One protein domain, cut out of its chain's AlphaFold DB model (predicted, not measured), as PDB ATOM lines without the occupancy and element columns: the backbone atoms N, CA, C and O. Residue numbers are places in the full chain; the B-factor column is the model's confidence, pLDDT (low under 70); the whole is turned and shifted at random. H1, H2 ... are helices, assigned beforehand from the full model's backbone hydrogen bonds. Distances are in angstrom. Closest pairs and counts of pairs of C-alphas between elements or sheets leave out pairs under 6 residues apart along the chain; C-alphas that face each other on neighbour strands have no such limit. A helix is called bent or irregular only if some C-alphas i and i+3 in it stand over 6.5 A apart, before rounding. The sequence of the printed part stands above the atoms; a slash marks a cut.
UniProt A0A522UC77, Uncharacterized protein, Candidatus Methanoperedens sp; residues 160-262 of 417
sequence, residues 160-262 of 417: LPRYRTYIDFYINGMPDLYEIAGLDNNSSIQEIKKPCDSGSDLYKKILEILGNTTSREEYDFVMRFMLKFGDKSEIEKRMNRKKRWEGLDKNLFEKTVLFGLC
ATOM      1  N   LEU A 160      38.046 -29.507 -46.703       83.00
ATOM      2  CA  LEU A 160      38.683 -30.816 -46.625       83.00
ATOM      3  C   LEU A 160      40.046 -30.853 -47.345       83.00
ATOM      4  O   LEU A 160      41.014 -31.234 -46.695       83.00
ATOM      5  N   PRO A 161      40.213 -30.385 -48.603       80.94
ATOM      6  CA  PRO A 161      41.528 -30.367 -49.249       80.94
ATOM      7  C   PRO A 161      42.533 -29.417 -48.586       80.94
ATOM      8  O   PRO A 161      43.733 -29.678 -48.626       80.94
ATOM      9  N   ARG A 162      42.061 -28.317 -47.982       83.06
ATOM     10  CA  ARG A 162      42.915 -27.303 -47.339       83.06
ATOM     11  C   ARG A 162      43.472 -27.787 -46.004       83.06
ATOM     12  O   ARG A 162      44.620 -27.494 -45.695       83.06
ATOM     13  N   TYR A 163      42.667 -28.518 -45.238       85.31
ATOM     14  CA  TYR A 163      43.021 -28.999 -43.902       85.31
ATOM     15  C   TYR A 163      43.358 -30.492 -43.865       85.31
ATOM     16  O   TYR A 163      43.581 -31.021 -42.784       85.31
ATOM     17  N   ARG A 164      43.418 -31.180 -45.011       83.94
ATOM     18  CA  ARG A 164      43.573 -32.640 -45.086       83.94
ATOM     19  C   ARG A 164      44.712 -33.178 -44.221       83.94
ATOM     20  O   ARG A 164      44.468 -33.951 -43.306       83.94
ATOM     21  N   THR A 165      45.937 -32.711 -44.463       82.81
ATOM     22  CA  THR A 165      47.127 -33.179 -43.733       82.81
ATOM     23  C   THR A 165      47.010 -32.901 -42.238       82.81
ATOM     24  O   THR A 165      47.369 -33.735 -41.408       82.81
ATOM     25  N   TYR A 166      46.470 -31.735 -41.886       88.31
ATOM     26  CA  TYR A 166      46.232 -31.369 -40.500       88.31
ATOM     27  C   TYR A 166      45.208 -32.300 -39.839       88.31
ATOM     28  O   TYR A 166      45.439 -32.764 -38.726       88.31
ATOM     29  N   ILE A 167      44.106 -32.615 -40.528       87.12
ATOM     30  CA  ILE A 167      43.076 -33.556 -40.069       87.12
ATOM     31  C   ILE A 167      43.690 -34.942 -39.848       87.12
ATOM     32  O   ILE A 167      43.467 -35.543 -38.796       87.12
ATOM     33  N   ASP A 168      44.520 -35.419 -40.775       84.38
ATOM     34  CA  ASP A 168      45.196 -36.712 -40.651       84.38
ATOM     35  C   ASP A 168      46.108 -36.752 -39.418       84.38
ATOM     36  O   ASP A 168      46.093 -37.715 -38.647       84.38
ATOM     37  N   PHE A 169      46.881 -35.686 -39.191       88.31
ATOM     38  CA  PHE A 169      47.761 -35.564 -38.029       88.31
ATOM     39  C   PHE A 169      46.941 -35.491 -36.735       88.31
ATOM     40  O   PHE A 169      47.259 -36.162 -35.749       88.31
ATOM     41  N   TYR A 170      45.846 -34.733 -36.754       88.94
ATOM     42  CA  TYR A 170      44.939 -34.565 -35.627       88.94
ATOM     43  C   TYR A 170      44.294 -35.886 -35.190       88.94
ATOM     44  O   TYR A 170      44.335 -36.219 -34.003       88.94
ATOM     45  N   ILE A 171      43.767 -36.684 -36.127       85.31
ATOM     46  CA  ILE A 171      43.219 -38.025 -35.845       85.31
ATOM     47  C   ILE A 171      44.311 -38.966 -35.296       85.31
ATOM     48  O   ILE A 171      44.045 -39.857 -34.482       85.31
ATOM     49  N   ASN A 172      45.572 -38.731 -35.668       86.62
ATOM     50  CA  ASN A 172      46.737 -39.466 -35.174       86.62
ATOM     51  C   ASN A 172      47.365 -38.863 -33.906       86.62
ATOM     52  O   ASN A 172      48.531 -39.108 -33.598       86.62
ATOM     53  N   GLY A 173      46.577 -38.127 -33.121       89.06
ATOM     54  CA  GLY A 173      46.962 -37.700 -31.777       89.06
ATOM     55  C   GLY A 173      47.664 -36.351 -31.708       89.06
ATOM     56  O   GLY A 173      48.058 -35.961 -30.612       89.06
ATOM     57  N   MET A 174      47.815 -35.634 -32.826       92.19
ATOM     58  CA  MET A 174      48.408 -34.299 -32.790       92.19
ATOM     59  C   MET A 174      47.552 -33.377 -31.906       92.19
ATOM     60  O   MET A 174      46.316 -33.380 -32.038       92.19
ATOM     61  N   PRO A 175      48.175 -32.594 -31.005       92.00
ATOM     62  CA  PRO A 175      47.464 -31.554 -30.281       92.00
ATOM     63  C   PRO A 175      46.868 -30.530 -31.250       92.00
ATOM     64  O   PRO A 175      47.425 -30.281 -32.318       92.00
ATOM     65  N   ASP A 176      45.725 -29.960 -30.895       93.50
ATOM     66  CA  ASP A 176      45.118 -28.909 -31.707       93.50
ATOM     67  C   ASP A 176      45.844 -27.555 -31.542       93.50
ATOM     68  O   ASP A 176      46.670 -27.388 -30.645       93.50
ATOM     69  N   LEU A 177      45.573 -26.567 -32.401       94.75
ATOM     70  CA  LEU A 177      46.281 -25.279 -32.371       94.75
ATOM     71  C   LEU A 177      46.124 -24.512 -31.049       94.75
ATOM     72  O   LEU A 177      47.043 -23.785 -30.670       94.75
ATOM     73  N   TYR A 178      45.002 -24.675 -30.344       94.56
ATOM     74  CA  TYR A 178      44.806 -24.072 -29.026       94.56
ATOM     75  C   TYR A 178      45.663 -24.790 -27.985       94.56
ATOM     76  O   TYR A 178      46.391 -24.133 -27.241       94.56
ATOM     77  N   GLU A 179      45.670 -26.128 -27.996       93.25
ATOM     78  CA  GLU A 179      46.531 -26.942 -27.130       93.25
ATOM     79  C   GLU A 179      48.021 -26.610 -27.340       93.25
ATOM     80  O   GLU A 179      48.761 -26.466 -26.367       93.25
ATOM     81  N   ILE A 180      48.465 -26.445 -28.591       92.69
ATOM     82  CA  ILE A 180      49.857 -26.095 -28.933       92.69
ATOM     83  C   ILE A 180      50.222 -24.695 -28.432       92.69
ATOM     84  O   ILE A 180      51.329 -24.469 -27.933       92.69
ATOM     85  N   ALA A 181      49.300 -23.743 -28.570       91.19
ATOM     86  CA  ALA A 181      49.513 -22.371 -28.135       91.19
ATOM     87  C   ALA A 181      49.350 -22.175 -26.617       91.19
ATOM     88  O   ALA A 181      49.702 -21.111 -26.110       91.19
ATOM     89  N   GLY A 182      48.837 -23.179 -25.896       90.94
ATOM     90  CA  GLY A 182      48.488 -23.060 -24.480       90.94
ATOM     91  C   GLY A 182      47.318 -22.101 -24.251       90.94
ATOM     92  O   GLY A 182      47.342 -21.321 -23.300       90.94
ATOM     93  N   LEU A 183      46.338 -22.116 -25.155       92.00
ATOM     94  CA  LEU A 183      45.187 -21.216 -25.175       92.00
ATOM     95  C   LEU A 183      43.881 -21.982 -24.965       92.00
ATOM     96  O   LEU A 183      43.781 -23.167 -25.279       92.00
ATOM     97  N   ASP A 184      42.858 -21.265 -24.508       90.69
ATOM     98  CA  ASP A 184      41.487 -21.763 -24.492       90.69
ATOM     99  C   ASP A 184      40.806 -21.483 -25.841       90.69
ATOM    100  O   ASP A 184      41.099 -20.507 -26.538       90.69
ATOM    101  N   ASN A 185      39.823 -22.307 -26.207       85.56
ATOM    102  CA  ASN A 185      39.068 -22.140 -27.457       85.56
ATOM    103  C   ASN A 185      38.296 -20.805 -27.545       85.56
ATOM    104  O   ASN A 185      37.956 -20.345 -28.636       85.56
ATOM    105  N   ASN A 186      38.047 -20.152 -26.407       88.62
ATOM    106  CA  ASN A 186      37.385 -18.856 -26.292       88.62
ATOM    107  C   ASN A 186      38.368 -17.680 -26.135       88.62
ATOM    108  O   ASN A 186      37.915 -16.546 -25.981       88.62
ATOM    109  N   SER A 187      39.687 -17.916 -26.212       89.94
ATOM    110  CA  SER A 187      40.691 -16.857 -26.074       89.94
ATOM    111  C   SER A 187      40.481 -15.735 -27.093       89.94
ATOM    112  O   SER A 187      40.161 -15.960 -28.269       89.94
ATOM    113  N   SER A 188      40.671 -14.502 -26.637       90.56
ATOM    114  CA  SER A 188      40.591 -13.285 -27.438       90.56
ATOM    115  C   SER A 188      41.778 -13.153 -28.398       90.56
ATOM    116  O   SER A 188      42.842 -13.740 -28.203       90.56
ATOM    117  N   ILE A 189      41.641 -12.313 -29.430       88.44
ATOM    118  CA  ILE A 189      42.733 -12.037 -30.384       88.44
ATOM    119  C   ILE A 189      43.976 -11.483 -29.665       88.44
ATOM    120  O   ILE A 189      45.104 -11.791 -30.044       88.44
ATOM    121  N   GLN A 190      43.789 -10.675 -28.617       88.00
ATOM    122  CA  GLN A 190      44.906 -10.131 -27.839       88.00
ATOM    123  C   GLN A 190      45.645 -11.224 -27.061       88.00
ATOM    124  O   GLN A 190      46.871 -11.187 -26.979       88.00
ATOM    125  N   GLU A 191      44.923 -12.204 -26.519       88.88
ATOM    126  CA  GLU A 191      45.518 -13.359 -25.841       88.88
ATOM    127  C   GLU A 191      46.240 -14.279 -26.820       88.88
ATOM    128  O   GLU A 191      47.334 -14.723 -26.499       88.88
ATOM    129  N   ILE A 192      45.700 -14.476 -28.027       88.44
ATOM    130  CA  ILE A 192      46.346 -15.256 -29.093       88.44
ATOM    131  C   ILE A 192      47.660 -14.605 -29.547       88.44
ATOM    132  O   ILE A 192      48.649 -15.298 -29.781       88.44
ATOM    133  N   LYS A 193      47.703 -13.269 -29.644       88.31
ATOM    134  CA  LYS A 193      48.915 -12.541 -30.050       88.31
ATOM    135  C   LYS A 193      50.070 -12.724 -29.069       88.31
ATOM    136  O   LYS A 193      51.190 -12.945 -29.506       88.31
ATOM    137  N   LYS A 194      49.815 -12.680 -27.758       84.81
ATOM    138  CA  LYS A 194      50.870 -12.721 -26.725       84.81
ATOM    139  C   LYS A 194      51.886 -13.870 -26.889       84.81
ATOM    140  O   LYS A 194      53.076 -13.567 -26.887       84.81
ATOM    141  N   PRO A 195      51.480 -15.148 -27.028       79.81
ATOM    142  CA  PRO A 195      52.418 -16.248 -27.233       79.81
ATOM    143  C   PRO A 195      52.912 -16.368 -28.681       79.81
ATOM    144  O   PRO A 195      53.942 -16.999 -28.908       79.81
ATOM    145  N   CYS A 196      52.201 -15.793 -29.660       81.06
ATOM    146  CA  CYS A 196      52.443 -16.096 -31.067       81.06
ATOM    147  C   CYS A 196      53.233 -15.034 -31.854       81.06
ATOM    148  O   CYS A 196      53.859 -15.374 -32.854       81.06
ATOM    149  N   ASP A 197      53.227 -13.770 -31.421       73.25
ATOM    150  CA  ASP A 197      53.770 -12.630 -32.190       73.25
ATOM    151  C   ASP A 197      55.309 -12.657 -32.317       73.25
ATOM    152  O   ASP A 197      55.879 -12.200 -33.305       73.25
ATOM    153  N   SER A 198      55.999 -13.243 -31.335       69.31
ATOM    154  CA  SER A 198      57.464 -13.412 -31.306       69.31
ATOM    155  C   SER A 198      57.909 -14.878 -31.350       69.31
ATOM    156  O   SER A 198      59.080 -15.185 -31.116       69.31
ATOM    157  N   GLY A 199      56.971 -15.787 -31.621       75.00
ATOM    158  CA  GLY A 199      57.216 -17.222 -31.599       75.00
ATOM    159  C   GLY A 199      57.975 -17.736 -32.825       75.00
ATOM    160  O   GLY A 199      58.348 -16.990 -33.737       75.00
ATOM    161  N   SER A 200      58.202 -19.050 -32.849       86.56
ATOM    162  CA  SER A 200      58.741 -19.736 -34.024       86.56
ATOM    163  C   SER A 200      57.791 -19.634 -35.222       86.56
ATOM    164  O   SER A 200      56.663 -19.148 -35.113       86.56
ATOM    165  N   ASP A 201      58.224 -20.114 -36.386       88.81
ATOM    166  CA  ASP A 201      57.397 -20.059 -37.595       88.81
ATOM    167  C   ASP A 201      56.071 -20.826 -37.442       88.81
ATOM    168  O   ASP A 201      55.066 -20.413 -38.019       88.81
ATOM    169  N   LEU A 202      56.019 -21.859 -36.584       90.94
ATOM    170  CA  LEU A 202      54.758 -22.504 -36.211       90.94
ATOM    171  C   LEU A 202      53.810 -21.528 -35.507       90.94
ATOM    172  O   LEU A 202      52.645 -21.430 -35.876       90.94
ATOM    173  N   TYR A 203      54.291 -20.792 -34.511       91.81
ATOM    174  CA  TYR A 203      53.469 -19.851 -33.753       91.81
ATOM    175  C   TYR A 203      52.993 -18.677 -34.611       91.81
ATOM    176  O   TYR A 203      51.831 -18.287 -34.518       91.81
ATOM    177  N   LYS A 204      53.835 -18.175 -35.521       91.38
ATOM    178  CA  LYS A 204      53.397 -17.199 -36.531       91.38
ATOM    179  C   LYS A 204      52.275 -17.773 -37.395       91.38
ATOM    180  O   LYS A 204      51.273 -17.101 -37.615       91.38
ATOM    181  N   LYS A 205      52.390 -19.042 -37.811       91.06
ATOM    182  CA  LYS A 205      51.338 -19.717 -38.580       91.06
ATOM    183  C   LYS A 205      50.047 -19.901 -37.780       91.06
ATOM    184  O   LYS A 205      48.959 -19.704 -38.315       91.06
ATOM    185  N   ILE A 206      50.154 -20.220 -36.491       93.00
ATOM    186  CA  ILE A 206      49.011 -20.275 -35.573       93.00
ATOM    187  C   ILE A 206      48.346 -18.900 -35.465       93.00
ATOM    188  O   ILE A 206      47.122 -18.822 -35.518       93.00
ATOM    189  N   LEU A 207      49.121 -17.816 -35.374       92.06
ATOM    190  CA  LEU A 207      48.582 -16.457 -35.341       92.06
ATOM    191  C   LEU A 207      47.858 -16.088 -36.638       92.06
ATOM    192  O   LEU A 207      46.805 -15.458 -36.576       92.06
ATOM    193  N   GLU A 208      48.382 -16.488 -37.798       91.38
ATOM    194  CA  GLU A 208      47.705 -16.286 -39.086       91.38
ATOM    195  C   GLU A 208      46.321 -16.953 -39.114       91.38
ATOM    196  O   GLU A 208      45.368 -16.368 -39.629       91.38
ATOM    197  N   ILE A 209      46.200 -18.155 -38.541       92.00
ATOM    198  CA  ILE A 209      44.950 -18.927 -38.532       92.00
ATOM    199  C   ILE A 209      44.004 -18.425 -37.436       92.00
ATOM    200  O   ILE A 209      42.881 -18.028 -37.730       92.00
ATOM    201  N   LEU A 210      44.441 -18.417 -36.173       93.50
ATOM    202  CA  LEU A 210      43.594 -18.106 -35.015       93.50
ATOM    203  C   LEU A 210      43.396 -16.599 -34.796       93.50
ATOM    204  O   LEU A 210      42.393 -16.181 -34.218       93.50
ATOM    205  N   GLY A 211      44.343 -15.767 -35.233       89.69
ATOM    206  CA  GLY A 211      44.266 -14.308 -35.117       89.69
ATOM    207  C   GLY A 211      43.375 -13.650 -36.172       89.69
ATOM    208  O   GLY A 211      42.985 -12.495 -35.996       89.69
ATOM    209  N   ASN A 212      43.034 -14.366 -37.248       92.19
ATOM    210  CA  ASN A 212      42.098 -13.932 -38.280       92.19
ATOM    211  C   ASN A 212      40.711 -14.545 -38.032       92.19
ATOM    212  O   ASN A 212      40.582 -15.763 -37.976       92.19
ATOM    213  N   THR A 213      39.665 -13.720 -37.935       90.44
ATOM    214  CA  THR A 213      38.304 -14.186 -37.610       90.44
ATOM    215  C   THR A 213      37.792 -15.252 -38.579       90.44
ATOM    216  O   THR A 213      37.330 -16.299 -38.144       90.44
ATOM    217  N   THR A 214      37.924 -15.026 -39.887       91.50
ATOM    218  CA  THR A 214      37.433 -15.957 -40.912       91.50
ATOM    219  C   THR A 214      38.180 -17.289 -40.870       91.50
ATOM    220  O   THR A 214      37.557 -18.347 -40.852       91.50
ATOM    221  N   SER A 215      39.513 -17.254 -40.798       90.81
ATOM    222  CA  SER A 215      40.331 -18.476 -40.750       90.81
ATOM    223  C   SER A 215      40.129 -19.250 -39.446       90.81
ATOM    224  O   SER A 215      40.087 -20.480 -39.466       90.81
ATOM    225  N   ARG A 216      39.929 -18.546 -38.326       93.19
ATOM    226  CA  ARG A 216      39.578 -19.147 -37.037       93.19
ATOM    227  C   ARG A 216      38.226 -19.847 -37.103       93.19
ATOM    228  O   ARG A 216      38.119 -20.983 -36.666       93.19
ATOM    229  N   GLU A 217      37.207 -19.210 -37.677       93.69
ATOM    230  CA  GLU A 217      35.880 -19.817 -37.817       93.69
ATOM    231  C   GLU A 217      35.895 -21.073 -38.694       93.69
ATOM    232  O   GLU A 217      35.205 -22.046 -38.381       93.69
ATOM    233  N   GLU A 218      36.669 -21.069 -39.783       93.50
ATOM    234  CA  GLU A 218      36.893 -22.254 -40.617       93.50
ATOM    235  C   GLU A 218      37.578 -23.369 -39.828       93.50
ATOM    236  O   GLU A 218      37.108 -24.507 -39.845       93.50
ATOM    237  N   TYR A 219      38.656 -23.042 -39.116       93.69
ATOM    238  CA  TYR A 219      39.383 -23.985 -38.277       93.69
ATOM    239  C   TYR A 219      38.474 -24.593 -37.199       93.69
ATOM    240  O   TYR A 219      38.321 -25.811 -37.129       93.69
ATOM    241  N   ASP A 220      37.780 -23.761 -36.422       94.62
ATOM    242  CA  ASP A 220      36.850 -24.198 -35.375       94.62
ATOM    243  C   ASP A 220      35.721 -25.058 -35.947       94.62
ATOM    244  O   ASP A 220      35.265 -26.022 -35.325       94.62
ATOM    245  N   PHE A 221      35.243 -24.717 -37.144       94.62
ATOM    246  CA  PHE A 221      34.267 -25.524 -37.856       94.62
ATOM    247  C   PHE A 221      34.825 -26.907 -38.217       94.62
ATOM    248  O   PHE A 221      34.170 -27.894 -37.892       94.62
ATOM    249  N   VAL A 222      36.021 -26.995 -38.809       92.38
ATOM    250  CA  VAL A 222      36.682 -28.274 -39.136       92.38
ATOM    251  C   VAL A 222      36.825 -29.136 -37.885       92.38
ATOM    252  O   VAL A 222      36.410 -30.292 -37.879       92.38
ATOM    253  N   MET A 223      37.335 -28.567 -36.793       91.50
ATOM    254  CA  MET A 223      37.547 -29.302 -35.543       91.50
ATOM    255  C   MET A 223      36.234 -29.842 -34.965       91.50
ATOM    256  O   MET A 223      36.144 -31.016 -34.602       91.50
ATOM    257  N   ARG A 224      35.177 -29.019 -34.935       91.94
ATOM    258  CA  ARG A 224      33.841 -29.459 -34.494       91.94
ATOM    259  C   ARG A 224      33.240 -30.510 -35.418       91.94
ATOM    260  O   ARG A 224      32.638 -31.462 -34.924       91.94
ATOM    261  N   PHE A 225      33.406 -30.357 -36.732       90.69
ATOM    262  CA  PHE A 225      32.931 -31.319 -37.722       90.69
ATOM    263  C   PHE A 225      33.557 -32.695 -37.476       90.69
ATOM    264  O   PHE A 225      32.839 -33.691 -37.385       90.69
ATOM    265  N   MET A 226      34.878 -32.739 -37.270       87.50
ATOM    266  CA  MET A 226      35.603 -33.978 -36.981       87.50
ATOM    267  C   MET A 226      35.114 -34.652 -35.699       87.50
ATOM    268  O   MET A 226      34.949 -35.866 -35.682       87.50
ATOM    269  N   LEU A 227      34.829 -33.891 -34.641       85.62
ATOM    270  CA  LEU A 227      34.305 -34.456 -33.392       85.62
ATOM    271  C   LEU A 227      32.864 -34.968 -33.520       85.62
ATOM    272  O   LEU A 227      32.484 -35.928 -32.850       85.62
ATOM    273  N   LYS A 228      32.048 -34.316 -34.355       86.00
ATOM    274  CA  LYS A 228      30.623 -34.626 -34.506       86.00
ATOM    275  C   LYS A 228      30.361 -35.791 -35.461       86.00
ATOM    276  O   LYS A 228      29.515 -36.631 -35.159       86.00
ATOM    277  N   PHE A 229      31.058 -35.827 -36.596       85.00
ATOM    278  CA  PHE A 229      30.831 -36.801 -37.671       85.00
ATOM    279  C   PHE A 229      31.997 -37.762 -37.900       85.00
ATOM    280  O   PHE A 229      31.846 -38.714 -38.664       85.00
ATOM    281  N   GLY A 230      33.147 -37.537 -37.260       78.50
ATOM    282  CA  GLY A 230      34.268 -38.466 -37.322       78.50
ATOM    283  C   GLY A 230      33.957 -39.805 -36.654       78.50
ATOM    284  O   GLY A 230      33.035 -39.936 -35.842       78.50
ATOM    285  N   ASP A 231      34.756 -40.817 -36.989       77.88
ATOM    286  CA  ASP A 231      34.658 -42.133 -36.365       77.88
ATOM    287  C   ASP A 231      34.975 -42.022 -34.866       77.88
ATOM    288  O   ASP A 231      36.089 -41.676 -34.466       77.88
ATOM    289  N   LYS A 232      33.984 -42.335 -34.022       78.88
ATOM    290  CA  LYS A 232      34.122 -42.303 -32.559       78.88
ATOM    291  C   LYS A 232      35.289 -43.153 -32.070       78.88
ATOM    292  O   LYS A 232      35.980 -42.745 -31.142       78.88
ATOM    293  N   SER A 233      35.527 -44.301 -32.701       77.88
ATOM    294  CA  SER A 233      36.636 -45.179 -32.336       77.88
ATOM    295  C   SER A 233      37.992 -44.537 -32.641       77.88
ATOM    296  O   SER A 233      38.924 -44.679 -31.854       77.88
ATOM    297  N   GLU A 234      38.103 -43.764 -33.723       78.44
ATOM    298  CA  GLU A 234      39.326 -43.027 -34.051       78.44
ATOM    299  C   GLU A 234      39.528 -41.815 -33.135       78.44
ATOM    300  O   GLU A 234      40.651 -41.556 -32.699       78.44
ATOM    301  N   ILE A 235      38.448 -41.123 -32.750       76.75
ATOM    302  CA  ILE A 235      38.500 -40.044 -31.751       76.75
ATOM    303  C   ILE A 235      38.953 -40.586 -30.385       76.75
ATOM    304  O   ILE A 235      39.779 -39.966 -29.718       76.75
ATOM    305  N   GLU A 236      38.469 -41.757 -29.966       80.12
ATOM    306  CA  GLU A 236      38.922 -42.408 -28.730       80.12
ATOM    307  C   GLU A 236      40.401 -42.817 -28.814       80.12
ATOM    308  O   GLU A 236      41.181 -42.551 -27.893       80.12
ATOM    309  N   LYS A 237      40.831 -43.399 -29.944       82.50
ATOM    310  CA  LYS A 237      42.241 -43.754 -30.179       82.50
ATOM    311  C   LYS A 237      43.159 -42.534 -30.190       82.50
ATOM    312  O   LYS A 237      44.298 -42.657 -29.733       82.50
ATOM    313  N   ARG A 238      42.691 -41.365 -30.648       84.50
ATOM    314  CA  ARG A 238      43.466 -40.109 -30.665       84.50
ATOM    315  C   ARG A 238      44.139 -39.840 -29.320       84.50
ATOM    316  O   ARG A 238      45.325 -39.515 -29.284       84.50
ATOM    317  N   MET A 239      43.411 -40.013 -28.218       78.25
ATOM    318  CA  MET A 239      43.928 -39.723 -26.876       78.25
ATOM    319  C   MET A 239      45.112 -40.624 -26.509       78.25
ATOM    320  O   MET A 239      46.076 -40.158 -25.906       78.25
ATOM    321  N   ASN A 240      45.092 -41.887 -26.942       79.88
ATOM    322  CA  ASN A 240      46.216 -42.805 -26.755       79.88
ATOM    323  C   ASN A 240      47.399 -42.451 -27.668       79.88
ATOM    324  O   ASN A 240      48.552 -42.531 -27.246       79.88
ATOM    325  N   ARG A 241      47.120 -42.010 -28.902       86.06
ATOM    326  CA  ARG A 241      48.144 -41.612 -29.883       86.06
ATOM    327  C   ARG A 241      48.845 -40.294 -29.526       86.06
ATOM    328  O   ARG A 241      49.966 -40.082 -29.979       86.06
ATOM    329  N   LYS A 242      48.261 -39.447 -28.664       86.44
ATOM    330  CA  LYS A 242      48.856 -38.166 -28.222       86.44
ATOM    331  C   LYS A 242      50.272 -38.320 -27.651       86.44
ATOM    332  O   LYS A 242      51.154 -37.529 -27.975       86.44
ATOM    333  N   LYS A 243      50.542 -39.411 -26.925       82.81
ATOM    334  CA  LYS A 243      51.877 -39.731 -26.379       82.81
ATOM    335  C   LYS A 243      52.974 -39.850 -27.445       82.81
ATOM    336  O   LYS A 243      54.144 -39.617 -27.149       82.81
ATOM    337  N   ARG A 244      52.629 -40.196 -28.696       85.31
ATOM    338  CA  ARG A 244      53.601 -40.296 -29.803       85.31
ATOM    339  C   ARG A 244      54.229 -38.938 -30.127       85.31
ATOM    340  O   ARG A 244      55.397 -38.889 -30.511       85.31
ATOM    341  N   TRP A 245      53.468 -37.865 -29.925       89.00
ATOM    342  CA  TRP A 245      53.881 -36.486 -30.168       89.00
ATOM    343  C   TRP A 245      54.700 -35.907 -29.014       89.00
ATOM    344  O   TRP A 245      55.660 -35.187 -29.261       89.00
ATOM    345  N   GLU A 246      54.388 -36.280 -27.769       83.88
ATOM    346  CA  GLU A 246      55.140 -35.863 -26.569       83.88
ATOM    347  C   GLU A 246      56.599 -36.348 -26.586       83.88
ATOM    348  O   GLU A 246      57.478 -35.718 -26.004       83.88
ATOM    349  N   GLY A 247      56.869 -37.467 -27.263       80.81
ATOM    350  CA  GLY A 247      58.211 -38.028 -27.409       80.81
ATOM    351  C   GLY A 247      59.049 -37.430 -28.543       80.81
ATOM    352  O   GLY A 247      60.106 -37.991 -28.844       80.81
ATOM    353  N   LEU A 248      58.577 -36.386 -29.231       86.06
ATOM    354  CA  LEU A 248      59.366 -35.638 -30.214       86.06
ATOM    355  C   LEU A 248      60.097 -34.489 -29.516       86.06
ATOM    356  O   LEU A 248      59.550 -33.850 -28.619       86.06
ATOM    357  N   ASP A 249      61.330 -34.195 -29.934       89.06
ATOM    358  CA  ASP A 249      61.968 -32.957 -29.497       89.06
ATOM    359  C   ASP A 249      61.198 -31.745 -30.040       89.06
ATOM    360  O   ASP A 249      60.529 -31.817 -31.075       89.06
ATOM    361  N   LYS A 250      61.303 -30.611 -29.341       88.31
ATOM    362  CA  LYS A 250      60.523 -29.407 -29.646       88.31
ATOM    363  C   LYS A 250      60.686 -28.939 -31.099       88.31
ATOM    364  O   LYS A 250      59.704 -28.550 -31.718       88.31
ATOM    365  N   ASN A 251      61.899 -28.987 -31.652       87.88
ATOM    366  CA  ASN A 251      62.153 -28.511 -33.012       87.88
ATOM    367  C   ASN A 251      61.502 -29.439 -34.047       87.88
ATOM    368  O   ASN A 251      60.816 -28.975 -34.957       87.88
ATOM    369  N   LEU A 252      61.665 -30.755 -33.886       87.56
ATOM    370  CA  LEU A 252      61.032 -31.733 -34.766       87.56
ATOM    371  C   LEU A 252      59.503 -31.694 -34.671       87.56
ATOM    372  O   LEU A 252      58.829 -31.767 -35.700       87.56
ATOM    373  N   PHE A 253      58.959 -31.537 -33.462       91.44
ATOM    374  CA  PHE A 253      57.530 -31.323 -33.251       91.44
ATOM    375  C   PHE A 253      57.043 -30.113 -34.054       91.44
ATOM    376  O   PHE A 253      56.159 -30.256 -34.895       91.44
ATOM    377  N   GLU A 254      57.664 -28.944 -33.860       90.88
ATOM    378  CA  GLU A 254      57.226 -27.706 -34.507       90.88
ATOM    379  C   GLU A 254      57.293 -27.789 -36.034       90.88
ATOM    380  O   GLU A 254      56.326 -27.438 -36.712       90.88
ATOM    381  N   LYS A 255      58.394 -28.320 -36.579       88.81
ATOM    382  CA  LYS A 255      58.538 -28.561 -38.021       88.81
ATOM    383  C   LYS A 255      57.455 -29.489 -38.566       88.81
ATOM    384  O   LYS A 255      56.914 -29.232 -39.636       88.81
ATOM    385  N   THR A 256      57.155 -30.572 -37.847       88.75
ATOM    386  CA  THR A 256      56.174 -31.574 -38.283       88.75
ATOM    387  C   THR A 256      54.766 -30.986 -38.267       88.75
ATOM    388  O   THR A 256      54.034 -31.135 -39.240       88.75
ATOM    389  N   VAL A 257      54.386 -30.244 -37.223       90.88
ATOM    390  CA  VAL A 257      53.081 -29.563 -37.190       90.88
ATOM    391  C   VAL A 257      52.983 -28.511 -38.295       90.88
ATOM    392  O   VAL A 257      51.978 -28.465 -39.002       90.88
ATOM    393  N   LEU A 258      54.024 -27.693 -38.481       89.06
ATOM    394  CA  LEU A 258      54.049 -26.674 -39.532       89.06
ATOM    395  C   LEU A 258      53.880 -27.306 -40.918       89.06
ATOM    396  O   LEU A 258      53.117 -26.799 -41.736       89.06
ATOM    397  N   PHE A 259      54.520 -28.453 -41.146       85.94
ATOM    398  CA  PHE A 259      54.314 -29.264 -42.339       85.94
ATOM    399  C   PHE A 259      52.854 -29.722 -42.491       85.94
ATOM    400  O   PHE A 259      52.291 -29.618 -43.578       85.94
ATOM    401  N   GLY A 260      52.206 -30.160 -41.409       86.06
ATOM    402  CA  GLY A 260      50.780 -30.508 -41.405       86.06
ATOM    403  C   GLY A 260      49.844 -29.345 -41.762       86.06
ATOM    404  O   GLY A 260      48.746 -29.578 -42.262       86.06
ATOM    405  N   LEU A 261      50.285 -28.103 -41.542       87.50
ATOM    406  CA  LEU A 261      49.547 -26.869 -41.840       87.50
ATOM    407  C   LEU A 261      49.817 -26.295 -43.241       87.50
ATOM    408  O   LEU A 261      49.192 -25.298 -43.616       87.50
ATOM    409  N   CYS A 262      50.729 -26.884 -44.019       79.44
ATOM    410  CA  CYS A 262      50.951 -26.491 -45.408       79.44
ATOM    411  C   CYS A 262      49.703 -26.750 -46.260       79.44
ATOM    412  O   CYS A 262      48.984 -27.734 -46.070       79.44
TER     413      CYS A 262
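Overview. This is residues 160 to 262 of the 417 residues of an uncharacterized protein of Candidatus Methanoperedens sp (UniProt A0A522UC77). Helices H4 to H8 follow one another round a ring, H8 coming back to H4 and the joins along H6 and H7 being loose, while H1 and H2 lie towards the middle, where H2 has the centre nearest to the mean of the C-alphas. H3 folds with H4 into a helical hairpin at one end of the longest axis; H6 lies towards the other end, and H5, the longest helix, makes one side of the ring. The printed part has 103 residues with eight named helices, H1 to H8 in chain order, and no named strand: the class is all helix, with mostly crossed packing. It is compact, with a radius of gyration of the C-alphas of 13.3 A, and its C-alphas span 37 by 30 by 24 A.

Along the chain. H1, residues 160 to 171, begins at C-alpha 160 at (38.683, -30.816, -46.625) and measures 13.7 A; it is irregular, with C-alphas 162 and 165 8.1 A apart. H2 is residues 177 to 181 and H3 residues 189 to 196. H4, residues 201 to 210, measures 14.2 A. H5, residues 213 to 229, measures 23.8 A and ends at C-alpha 229 at (30.831, -36.801, -37.671). H6 is residues 232 to 241, 14.3 A, and H7 residues 243 to 246. H8, residues 250 to 260, measures 15.3 A and ends at C-alpha 260 at (50.780, -30.508, -41.405).

Arrangement. H4 is the hub, touching H2, H3, H5 and H8. H3 and H4 form a hairpin at a shallow tilt of 11 degrees; their closest C-alphas, Cys 196 and Tyr 203, are 4.7 A apart. H2 and H4 only just touch, with 3 pairs of C-alphas within 8 A, the closest Leu 177 and Ile 206 at 6.5 A. H5 touches H4 only at the corner, about perpendicular at 86 degrees, with the C-alphas of Leu 210 and Arg 216 closest at 4.6 A. H8 touches H4 at a steep tilt of 47 degrees, the same way, with the C-alphas of Leu 202 and Leu 258 closest at 5.4 A. H1 touches H8 with residues 165 to 169 alone, the closest C-alphas being Tyr 166 and Gly 260 at 4.7 A. H1 touches H6 with residues 170 to 171 alone, the closest C-alphas being Ile 171 and Arg 238 at 5.6 A. H7 touches no helix; its closest C-alpha to H8, Trp 245, is 7.0 A from that of Phe 253. Every O i to N i+4 pair is within hydrogen-bond range in H2, H4, H5 and H8, against 6 of 8 in H1, 2 of 4 in H3 and 4 of 6 in H6; H7 is too short for such a pair.

Size, cuts and confidence. The two C-alphas farthest apart, those of Ser 198 and Ser 233, are 38.0 A apart. The printed part has no cut and no long link; the link from H2 to H3 is short and the others are tight. Its mean pLDDT is 87.3, and residue 198 alone is under 70.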